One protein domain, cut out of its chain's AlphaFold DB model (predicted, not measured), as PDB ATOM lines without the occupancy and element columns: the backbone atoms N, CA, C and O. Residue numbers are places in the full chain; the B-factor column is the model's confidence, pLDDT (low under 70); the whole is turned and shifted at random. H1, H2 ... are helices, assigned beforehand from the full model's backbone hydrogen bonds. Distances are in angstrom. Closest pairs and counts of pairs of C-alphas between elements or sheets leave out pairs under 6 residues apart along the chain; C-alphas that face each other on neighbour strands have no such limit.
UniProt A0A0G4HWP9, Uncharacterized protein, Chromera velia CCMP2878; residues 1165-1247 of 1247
ATOM      1  N   THR A1165     420.883 152.180 335.751       83.19
ATOM      2  CA  THR A1165     422.284 152.275 336.187       83.19
ATOM      3  C   THR A1165     423.205 151.499 335.229       83.19
ATOM      4  O   THR A1165     422.752 150.538 334.600       83.19
ATOM      5  N   PRO A1166     424.518 151.804 335.160       80.44
ATOM      6  CA  PRO A1166     425.454 151.087 334.283       80.44
ATOM      7  C   PRO A1166     425.427 149.556 334.441       80.44
ATOM      8  O   PRO A1166     425.582 148.821 333.469       80.44
ATOM      9  N   VAL A1167     425.170 149.058 335.655       81.25
ATOM     10  CA  VAL A1167     425.039 147.618 335.929       81.25
ATOM     11  C   VAL A1167     423.725 147.051 335.374       81.25
ATOM     12  O   VAL A1167     423.741 145.982 334.769       81.25
ATOM     13  N   GLN A1168     422.601 147.765 335.514       84.62
ATOM     14  CA  GLN A1168     421.326 147.375 334.892       84.62
ATOM     15  C   GLN A1168     421.415 147.401 333.363       84.62
ATOM     16  O   GLN A1168     420.949 146.463 332.725       84.62
ATOM     17  N   PHE A1169     422.081 148.404 332.782       83.88
ATOM     18  CA  PHE A1169     422.382 148.457 331.349       83.88
ATOM     19  C   PHE A1169     423.194 147.236 330.886       83.88
ATOM     20  O   PHE A1169     422.871 146.612 329.876       83.88
ATOM     21  N   ALA A1170     424.215 146.843 331.652       82.00
ATOM     22  CA  ALA A1170     425.021 145.672 331.332       82.00
ATOM     23  C   ALA A1170     424.213 144.363 331.397       82.00
ATOM     24  O   ALA A1170     424.354 143.529 330.502       82.00
ATOM     25  N   TYR A1171     423.332 144.187 332.393       85.81
ATOM     26  CA  TYR A1171     422.420 143.034 332.453       85.81
ATOM     27  C   TYR A1171     421.411 143.031 331.301       85.81
ATOM     28  O   TYR A1171     421.274 142.015 330.625       85.81
ATOM     29  N   TRP A1172     420.776 144.172 331.033       90.00
ATOM     30  CA  TRP A1172     419.853 144.375 329.916       90.00
ATOM     31  C   TRP A1172     420.492 144.013 328.577       90.00
ATOM     32  O   TRP A1172     419.918 143.252 327.806       90.00
ATOM     33  N   SER A1173     421.718 144.472 328.315       85.50
ATOM     34  CA  SER A1173     422.380 144.178 327.040       85.50
ATOM     35  C   SER A1173     422.602 142.674 326.839       85.50
ATOM     36  O   SER A1173     422.348 142.164 325.751       85.50
ATOM     37  N   VAL A1174     422.957 141.938 327.899       87.06
ATOM     38  CA  VAL A1174     423.061 140.469 327.872       87.06
ATOM     39  C   VAL A1174     421.690 139.796 327.709       87.06
ATOM     40  O   VAL A1174     421.582 138.861 326.920       87.06
ATOM     41  N   GLU A1175     420.640 140.279 328.384       90.44
ATOM     42  CA  GLU A1175     419.256 139.787 328.233       90.44
ATOM     43  C   GLU A1175     418.759 139.925 326.784       90.44
ATOM     44  O   GLU A1175     418.205 138.979 326.226       90.44
ATOM     45  N   LYS A1176     419.016 141.072 326.144       88.44
ATOM     46  CA  LYS A1176     418.659 141.337 324.741       88.44
ATOM     47  C   LYS A1176     419.603 140.672 323.723       88.44
ATOM     48  O   LYS A1176     419.453 140.888 322.522       88.44
ATOM     49  N   GLY A1177     420.583 139.879 324.169       87.25
ATOM     50  CA  GLY A1177     421.547 139.190 323.301       87.25
ATOM     51  C   GLY A1177     422.581 140.104 322.628       87.25
ATOM     52  O   GLY A1177     423.226 139.700 321.660       87.25
ATOM     53  N   LEU A1178     422.748 141.333 323.119       85.88
ATOM     54  CA  LEU A1178     423.680 142.323 322.591       85.88
ATOM     55  C   LEU A1178     425.061 142.141 323.227       85.88
ATOM     56  O   LEU A1178     425.289 142.506 324.380       85.88
ATOM     57  N   ASP A1179     426.014 141.617 322.454       82.56
ATOM     58  CA  ASP A1179     427.407 141.511 322.894       82.56
ATOM     59  C   ASP A1179     428.112 142.880 322.838       82.56
ATOM     60  O   ASP A1179     428.867 143.193 321.913       82.56
ATOM     61  N   LEU A1180     427.819 143.713 323.840       82.38
ATOM     62  CA  LEU A1180     428.407 145.038 324.040       82.38
ATOM     63  C   LEU A1180     429.755 144.990 324.788       82.38
ATOM     64  O   LEU A1180     430.287 146.042 325.148       82.38
ATOM     65  N   ARG A1181     430.330 143.795 325.020       83.50
ATOM     66  CA  ARG A1181     431.654 143.656 325.647       83.50
ATOM     67  C   ARG A1181     432.718 144.369 324.801       83.50
ATOM     68  O   ARG A1181     432.816 144.088 323.601       83.50
ATOM     69  N   PRO A1182     433.563 145.227 325.401       82.12
ATOM     70  CA  PRO A1182     434.716 145.775 324.702       82.12
ATOM     71  C   PRO A1182     435.677 144.641 324.314       82.12
ATOM     72  O   PRO A1182     435.943 143.734 325.102       82.12
ATOM     73  N   THR A1183     436.183 144.673 323.085       85.19
ATOM     74  CA  THR A1183     437.128 143.675 322.559       85.19
ATOM     75  C   THR A1183     438.484 143.722 323.264       85.19
ATOM     76  O   THR A1183     438.854 144.737 323.845       85.19
ATOM     77  N   GLU A1184     439.292 142.662 323.109       83.50
ATOM     78  CA  GLU A1184     440.715 142.626 323.498       83.50
ATOM     79  C   GLU A1184     441.468 143.908 323.073       83.50
ATOM     80  O   GLU A1184     442.275 144.443 323.830       83.50
ATOM     81  N   TRP A1185     441.177 144.442 321.881       84.69
ATOM     82  CA  TRP A1185     441.821 145.649 321.354       84.69
ATOM     83  C   TRP A1185     441.282 146.951 321.975       84.69
ATOM     84  O   TRP A1185     442.066 147.833 322.330       84.69
ATOM     85  N   GLU A1186     439.964 147.070 322.163       81.38
ATOM     86  CA  GLU A1186     439.351 148.219 322.850       81.38
ATOM     87  C   GLU A1186     439.800 148.274 324.322       81.38
ATOM     88  O   GLU A1186     440.216 149.330 324.799       81.38
ATOM     89  N   LEU A1187     439.845 147.126 325.007       82.12
ATOM     90  CA  LEU A1187     440.399 146.986 326.357       82.12
ATOM     91  C   LEU A1187     441.895 147.330 326.401       82.12
ATOM     92  O   LEU A1187     442.303 148.097 327.269       82.12
ATOM     93  N   GLN A1188     442.719 146.861 325.453       80.31
ATOM     94  CA  GLN A1188     444.132 147.272 325.365       80.31
ATOM     95  C   GLN A1188     444.296 148.788 325.237       80.31
ATOM     96  O   GLN A1188     445.233 149.346 325.813       80.31
ATOM     97  N   SER A1189     443.409 149.453 324.492       80.94
ATOM     98  CA  SER A1189     443.413 150.908 324.334       80.94
ATOM     99  C   SER A1189     443.040 151.618 325.641       80.94
ATOM    100  O   SER A1189     443.791 152.477 326.102       80.94
ATOM    101  N   LEU A1190     441.951 151.202 326.296       78.06
ATOM    102  CA  LEU A1190     441.489 151.769 327.569       78.06
ATOM    103  C   LEU A1190     442.514 151.565 328.698       78.06
ATOM    104  O   LEU A1190     442.886 152.521 329.376       78.06
ATOM    105  N   ILE A1191     443.060 150.354 328.844       78.56
ATOM    106  CA  ILE A1191     444.109 150.048 329.832       78.56
ATOM    107  C   ILE A1191     445.377 150.866 329.542       78.56
ATOM    108  O   ILE A1191     446.034 151.324 330.470       78.56
ATOM    109  N   ARG A1192     445.723 151.110 328.270       81.25
ATOM    110  CA  ARG A1192     446.859 151.973 327.892       81.25
ATOM    111  C   ARG A1192     446.637 153.449 328.234       81.25
ATOM    112  O   ARG A1192     447.618 154.150 328.468       81.25
ATOM    113  N   GLN A1193     445.392 153.919 328.234       75.94
ATOM    114  CA  GLN A1193     445.041 155.287 328.627       75.94
ATOM    115  C   GLN A1193     445.026 155.456 330.153       75.94
ATOM    116  O   GLN A1193     445.538 156.454 330.651       75.94
ATOM    117  N   GLN A1194     444.478 154.481 330.889       74.94
ATOM    118  CA  GLN A1194     444.385 154.521 332.354       74.94
ATOM    119  C   GLN A1194     445.717 154.191 333.047       74.94
ATOM    120  O   GLN A1194     446.129 154.907 333.955       74.94
ATOM    121  N   GLU A1195     446.412 153.144 332.596       77.69
ATOM    122  CA  GLU A1195     447.700 152.686 333.131       77.69
ATOM    123  C   GLU A1195     448.770 152.616 332.020       77.69
ATOM    124  O   GLU A1195     449.186 151.534 331.581       77.69
ATOM    125  N   PRO A1196     449.285 153.778 331.563       78.38
ATOM    126  CA  PRO A1196     450.377 153.847 330.586       78.38
ATOM    127  C   PRO A1196     451.703 153.273 331.122       78.38
ATOM    128  O   PRO A1196     452.653 153.110 330.359       78.38
ATOM    129  N   SER A1197     451.765 152.964 332.423       77.25
ATOM    130  CA  SER A1197     452.872 152.292 333.108       77.25
ATOM    131  C   SER A1197     453.077 150.839 332.644       77.25
ATOM    132  O   SER A1197     454.197 150.326 332.684       77.25
ATOM    133  N   LEU A1198     452.011 150.174 332.186       76.38
ATOM    134  CA  LEU A1198     452.033 148.765 331.808       76.38
ATOM    135  C   LEU A1198     452.701 148.556 330.438       76.38
ATOM    136  O   LEU A1198     452.398 149.238 329.454       76.38
ATOM    137  N   GLY A1199     453.579 147.553 330.349       79.56
ATOM    138  CA  GLY A1199     454.157 147.103 329.078       79.56
ATOM    139  C   GLY A1199     453.114 146.447 328.164       79.56
ATOM    140  O   GLY A1199     452.114 145.912 328.643       79.56
ATOM    141  N   ASP A1200     453.343 146.449 326.847       78.69
ATOM    142  CA  ASP A1200     452.344 145.986 325.867       78.69
ATOM    143  C   ASP A1200     451.902 144.528 326.077       78.69
ATOM    144  O   ASP A1200     450.724 144.222 325.915       78.69
ATOM    145  N   LEU A1201     452.809 143.646 326.520       75.56
ATOM    146  CA  LEU A1201     452.469 142.262 326.873       75.56
ATOM    147  C   LEU A1201     451.520 142.190 328.081       75.56
ATOM    148  O   LEU A1201     450.537 141.458 328.037       75.56
ATOM    149  N   ALA A1202     451.774 142.978 329.130       73.88
ATOM    150  CA  ALA A1202     450.919 143.019 330.315       73.88
ATOM    151  C   ALA A1202     449.537 143.604 329.985       73.88
ATOM    152  O   ALA A1202     448.525 143.045 330.397       73.88
ATOM    153  N   ARG A1203     449.476 144.671 329.170       77.62
ATOM    154  CA  ARG A1203     448.201 145.230 328.682       77.62
ATOM    155  C   ARG A1203     447.432 144.246 327.808       77.62
ATOM    156  O   ARG A1203     446.213 144.184 327.921       77.62
ATOM    157  N   ARG A1204     448.125 143.458 326.979       78.75
ATOM    158  CA  ARG A1204     447.505 142.402 326.175       78.75
ATOM    159  C   ARG A1204     446.880 141.314 327.041       78.75
ATOM    160  O   ARG A1204     445.689 141.072 326.900       78.75
ATOM    161  N   VAL A1205     447.652 140.712 327.946       77.38
ATOM    162  CA  VAL A1205     447.157 139.619 328.800       77.38
ATOM    163  C   VAL A1205     446.057 140.117 329.746       77.38
ATOM    164  O   VAL A1205     445.059 139.429 329.928       77.38
ATOM    165  N   ALA A1206     446.167 141.336 330.286       76.38
ATOM    166  CA  ALA A1206     445.099 141.941 331.085       76.38
ATOM    167  C   ALA A1206     443.809 142.163 330.273       76.38
ATOM    168  O   ALA A1206     442.725 141.880 330.770       76.38
ATOM    169  N   ALA A1207     443.903 142.624 329.023       81.31
ATOM    170  CA  ALA A1207     442.748 142.811 328.145       81.31
ATOM    171  C   ALA A1207     442.108 141.491 327.687       81.31
ATOM    172  O   ALA A1207     440.887 141.390 327.642       81.31
ATOM    173  N   GLU A1208     442.921 140.482 327.371       81.81
ATOM    174  CA  GLU A1208     442.481 139.119 327.055       81.81
ATOM    175  C   GLU A1208     441.701 138.527 328.241       81.81
ATOM    176  O   GLU A1208     440.557 138.109 328.082       81.81
ATOM    177  N   ARG A1209     442.260 138.628 329.456       79.12
ATOM    178  CA  ARG A1209     441.601 138.226 330.708       79.12
ATOM    179  C   ARG A1209     440.352 139.034 331.055       79.12
ATOM    180  O   ARG A1209     439.398 138.477 331.588       79.12
ATOM    181  N   LEU A1210     440.318 140.331 330.757       79.00
ATOM    182  CA  LEU A1210     439.124 141.146 330.980       79.00
ATOM    183  C   LEU A1210     438.012 140.830 329.965       79.00
ATOM    184  O   LEU A1210     436.844 140.854 330.342       79.00
ATOM    185  N   ALA A1211     438.340 140.443 328.729       82.88
ATOM    186  CA  ALA A1211     437.355 140.011 327.731       82.88
ATOM    187  C   ALA A1211     436.667 138.666 328.073       82.88
ATOM    188  O   ALA A1211     435.576 138.390 327.566       82.88
ATOM    189  N   GLU A1212     437.273 137.841 328.936       82.00
ATOM    190  CA  GLU A1212     436.690 136.579 329.422       82.00
ATOM    191  C   GLU A1212     435.539 136.783 330.432       82.00
ATOM    192  O   GLU A1212     434.711 135.885 330.595       82.00
ATOM    193  N   PHE A1213     435.438 137.944 331.097       80.94
ATOM    194  CA  PHE A1213     434.383 138.198 332.088       80.94
ATOM    195  C   PHE A1213     433.002 138.489 331.459       80.94
ATOM    196  O   PHE A1213     432.902 139.099 330.387       80.94
ATOM    197  N   PRO A1214     431.898 138.165 332.167       82.75
ATOM    198  CA  PRO A1214     430.573 138.690 331.849       82.75
ATOM    199  C   PRO A1214     430.538 140.223 331.934       82.75
ATOM    200  O   PRO A1214     431.039 140.816 332.893       82.75
ATOM    201  N   PHE A1215     429.871 140.873 330.977       80.44
ATOM    202  CA  PHE A1215     429.760 142.337 330.930       80.44
ATOM    203  C   PHE A1215     429.197 142.975 332.224       80.44
ATOM    204  O   PHE A1215     429.759 143.980 332.667       80.44
ATOM    205  N   PRO A1216     428.194 142.390 332.920       83.62
ATOM    206  CA  PRO A1216     427.732 142.925 334.203       83.62
ATOM    207  C   PRO A1216     428.774 142.845 335.325       83.62
ATOM    208  O   PRO A1216     428.812 143.736 336.171       83.62
ATOM    209  N   GLU A1217     429.648 141.829 335.335       81.00
ATOM    210  CA  GLU A1217     430.740 141.749 336.317       81.00
ATOM    211  C   GLU A1217     431.799 142.827 336.053       81.00
ATOM    212  O   GLU A1217     432.240 143.478 336.999       81.00
ATOM    213  N   LEU A1218     432.142 143.084 334.784       79.19
ATOM    214  CA  LEU A1218     433.064 144.159 334.389       79.19
ATOM    215  C   LEU A1218     432.554 145.548 334.795       79.19
ATOM    216  O   LEU A1218     433.287 146.322 335.411       79.19
ATOM    217  N   ILE A1219     431.294 145.865 334.487       79.19
ATOM    218  CA  ILE A1219     430.722 147.183 334.797       79.19
ATOM    219  C   ILE A1219     430.451 147.341 336.301       79.19
ATOM    220  O   ILE A1219     430.696 148.413 336.857       79.19
ATOM    221  N   SER A1220     430.029 146.278 336.996       79.31
ATOM    222  CA  SER A1220     429.910 146.284 338.462       79.31
ATOM    223  C   SER A1220     431.269 146.495 339.135       79.31
ATOM    224  O   SER A1220     431.371 147.292 340.067       79.31
ATOM    225  N   PHE A1221     432.329 145.861 338.626       77.38
ATOM    226  CA  PHE A1221     433.696 146.069 339.093       77.38
ATOM    227  C   PHE A1221     434.160 147.521 338.899       77.38
ATOM    228  O   PHE A1221     434.621 148.138 339.858       77.38
ATOM    229  N   ALA A1222     433.991 148.090 337.700       74.50
ATOM    230  CA  ALA A1222     434.362 149.478 337.415       74.50
ATOM    231  C   ALA A1222     433.603 150.470 338.318       74.50
ATOM    232  O   ALA A1222     434.220 151.289 339.000       74.50
ATOM    233  N   THR A1223     432.279 150.306 338.432       76.62
ATOM    234  CA  THR A1223     431.416 151.139 339.294       76.62
ATOM    235  C   THR A1223     431.805 151.039 340.777       76.62
ATOM    236  O   THR A1223     431.654 151.999 341.533       76.62
ATOM    237  N   GLN A1224     432.305 149.882 341.229       77.88
ATOM    238  CA  GLN A1224     432.838 149.718 342.585       77.88
ATOM    239  C   GLN A1224     434.220 150.366 342.747       77.88
ATOM    240  O   GLN A1224     434.479 150.958 343.792       77.88
ATOM    241  N   ALA A1225     435.093 150.293 341.739       72.19
ATOM    242  CA  ALA A1225     436.425 150.896 341.778       72.19
ATOM    243  C   ALA A1225     436.367 152.430 341.863       72.19
ATOM    244  O   ALA A1225     437.072 153.014 342.683       72.19
ATOM    245  N   GLU A1226     435.484 153.072 341.091       71.31
ATOM    246  CA  GLU A1226     435.275 154.531 341.103       71.31
ATOM    247  C   GLU A1226     434.744 155.065 342.443       71.31
ATOM    248  O   GLU A1226     435.044 156.191 342.835       71.31
ATOM    249  N   ARG A1227     433.962 154.255 343.168       75.94
ATOM    250  CA  ARG A1227     433.361 154.624 344.464       75.94
ATOM    251  C   ARG A1227     434.298 154.439 345.659       75.94
ATOM    252  O   ARG A1227     433.929 154.799 346.776       75.94
ATOM    253  N   LEU A1228     435.473 153.848 345.459       71.88
ATOM    254  CA  LEU A1228     436.434 153.567 346.521       71.88
ATOM    255  C   LEU A1228     437.548 154.617 346.561       71.88
ATOM    256  O   LEU A1228     437.975 155.153 345.542       71.88
ATOM    257  N   ASP A1229     438.087 154.868 347.757       74.88
ATOM    258  CA  ASP A1229     439.344 155.610 347.884       74.88
ATOM    259  C   ASP A1229     440.474 154.860 347.154       74.88
ATOM    260  O   ASP A1229     440.377 153.651 346.932       74.88
ATOM    261  N   ARG A1230     441.595 155.525 346.842       68.06
ATOM    262  CA  ARG A1230     442.717 154.873 346.136       68.06
ATOM    263  C   ARG A1230     443.155 153.553 346.794       68.06
ATOM    264  O   ARG A1230     443.484 152.614 346.078       68.06
ATOM    265  N   ARG A1231     443.126 153.422 348.130       70.69
ATOM    266  CA  ARG A1231     443.477 152.169 348.835       70.69
ATOM    267  C   ARG A1231     442.383 151.104 348.774       70.69
ATOM    268  O   ARG A1231     442.695 149.917 348.885       70.69
ATOM    269  N   GLY A1232     441.116 151.484 348.671       71.06
ATOM    270  CA  GLY A1232     440.006 150.584 348.382       71.06
ATOM    271  C   GLY A1232     440.054 150.092 346.936       71.06
ATOM    272  O   GLY A1232     440.010 148.885 346.721       71.06
ATOM    273  N   ALA A1233     440.251 150.999 345.974       66.69
ATOM    274  CA  ALA A1233     440.396 150.687 344.556       66.69
ATOM    275  C   ALA A1233     441.594 149.756 344.300       66.69
ATOM    276  O   ALA A1233     441.421 148.713 343.674       66.69
ATOM    277  N   TYR A1234     442.776 150.034 344.877       69.19
ATOM    278  CA  TYR A1234     443.913 149.103 344.803       69.19
ATOM    279  C   TYR A1234     443.572 147.721 345.380       69.19
ATOM    280  O   TYR A1234     443.808 146.730 344.703       69.19
ATOM    281  N   ARG A1235     442.925 147.625 346.552       73.19
ATOM    282  CA  ARG A1235     442.492 146.335 347.142       73.19
ATOM    283  C   ARG A1235     441.297 145.678 346.438       73.19
ATOM    284  O   ARG A1235     440.890 144.576 346.813       73.19
ATOM    285  N   LEU A1236     440.678 146.346 345.469       70.06
ATOM    286  CA  LEU A1236     439.671 145.766 344.582       70.06
ATOM    287  C   LEU A1236     440.350 145.232 343.310       70.06
ATOM    288  O   LEU A1236     440.128 144.079 342.951       70.06
ATOM    289  N   MET A1237     441.264 146.008 342.714       66.06
ATOM    290  CA  MET A1237     442.130 145.566 341.612       66.06
ATOM    291  C   MET A1237     443.037 144.395 342.005       66.06
ATOM    292  O   MET A1237     443.204 143.477 341.217       66.06
ATOM    293  N   GLU A1238     443.567 144.370 343.227       72.00
ATOM    294  CA  GLU A1238     444.390 143.281 343.770       72.00
ATOM    295  C   GLU A1238     443.603 141.960 343.833       72.00
ATOM    296  O   GLU A1238     444.057 140.948 343.305       72.00
ATOM    297  N   ARG A1239     442.355 141.988 344.319       74.88
ATOM    298  CA  ARG A1239     441.456 140.817 344.288       74.88
ATOM    299  C   ARG A1239     441.011 140.426 342.875       74.88
ATOM    300  O   ARG A1239     440.741 139.253 342.627       74.88
ATOM    301  N   MET A1240     440.942 141.368 341.931       68.25
ATOM    302  CA  MET A1240     440.715 141.037 340.517       68.25
ATOM    303  C   MET A1240     441.947 140.382 339.890       68.25
ATOM    304  O   MET A1240     441.809 139.410 339.159       68.25
ATOM    305  N   ARG A1241     443.146 140.877 340.218       68.06
ATOM    306  CA  ARG A1241     444.442 140.342 339.789       68.06
ATOM    307  C   ARG A1241     444.622 138.896 340.260       68.06
ATOM    308  O   ARG A1241     444.954 138.038 339.446       68.06
ATOM    309  N   GLU A1242     444.307 138.621 341.528       76.38
ATOM    310  CA  GLU A1242     444.220 137.264 342.089       76.38
ATOM    311  C   GLU A1242     443.204 136.400 341.320       76.38
ATOM    312  O   GLU A1242     443.545 135.314 340.852       76.38
ATOM    313  N   ARG A1243     441.969 136.893 341.125       71.44
ATOM    314  CA  ARG A1243     440.894 136.167 340.415       71.44
ATOM    315  C   ARG A1243     441.197 135.917 338.927       71.44
ATOM    316  O   ARG A1243     440.624 134.993 338.357       71.44
ATOM    317  N   LEU A1244     442.086 136.703 338.316       62.12
ATOM    318  CA  LEU A1244     442.540 136.564 336.926       62.12
ATOM    319  C   LEU A1244     443.846 135.766 336.754       62.12
ATOM    320  O   LEU A1244     444.228 135.479 335.617       62.12
ATOM    321  N   GLY A1245     444.540 135.416 337.844       66.81
ATOM    322  CA  GLY A1245     445.832 134.722 337.784       66.81
ATOM    323  C   GLY A1245     446.942 135.548 337.117       66.81
ATOM    324  O   GLY A1245     447.708 135.014 336.317       66.81
ATOM    325  N   LEU A1246     446.986 136.856 337.395       62.28
ATOM    326  CA  LEU A1246     447.960 137.796 336.829       62.28
ATOM    327  C   LEU A1246     449.105 138.064 337.826       62.28
ATOM    328  O   LEU A1246     448.968 138.942 338.675       62.28
ATOM    329  N   ASP A1247     450.220 137.334 337.715       56.19
ATOM    330  CA  ASP A1247     451.441 137.527 338.538       56.19
ATOM    331  C   ASP A1247     452.049 138.945 338.464       56.19
ATOM    332  O   ASP A1247     451.724 139.729 337.537       56.19
TER     333      ASP A1247
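This is residues 1165 to 1247 of the 1247 residues of an uncharacterized protein of Chromera velia CCMP2878 (UniProt A0A0G4HWP9). What shape is this? H1, H4 and H5 stand side by side in a row, neighbours running opposite ways; the steeply tilted pair H2 and H3 lies at the start of H4 and the end of H5. What builds it? The 83 printed residues hold five named helices, H1 to H5, and no named strand: class all helix, compact, radius of gyration of the C-alphas 13.0 A, spans 36 by 28 by 22 A.

Where are the helices? H1 is residues 1166 to 1175, 14.2 A, from C-alpha 1166 at (425.454, 151.087, 334.283); H2 1184 to 1194, 15.3 A; H3 1200 to 1211, 16.2 A; H4 1215 to 1226, 16.8 A; H5 1230 to 1244, 20.5 A. Where does H5 end? C-alpha 1244 is at (442.540, 136.564, 336.926).

What touches? H1 and H4 touch at a shallow tilt of 4 degrees, closest C-alphas Ala 1170 and Pro 1216, 4.8 A. H4, with residues 1224 to 1226 alone, touches H5 with 1232 to 1237 alone, a hairpin at 27 degrees, closest C-alphas Ala 1225 and Ala 1233, 4.9 A. H2 and H3 touch at a steep tilt of 62 degrees, closest C-alphas Glu 1184 and Ala 1207, 5.1 A. Are backbones complete? Every O i to N i+4 pair is within hydrogen-bond range in H1 to H4, and 10 of 11 in H5.

Any cut or long link? The printed part has neither. Where is confidence low? Ten residues have pLDDT under 70, among them 1244 to 1247.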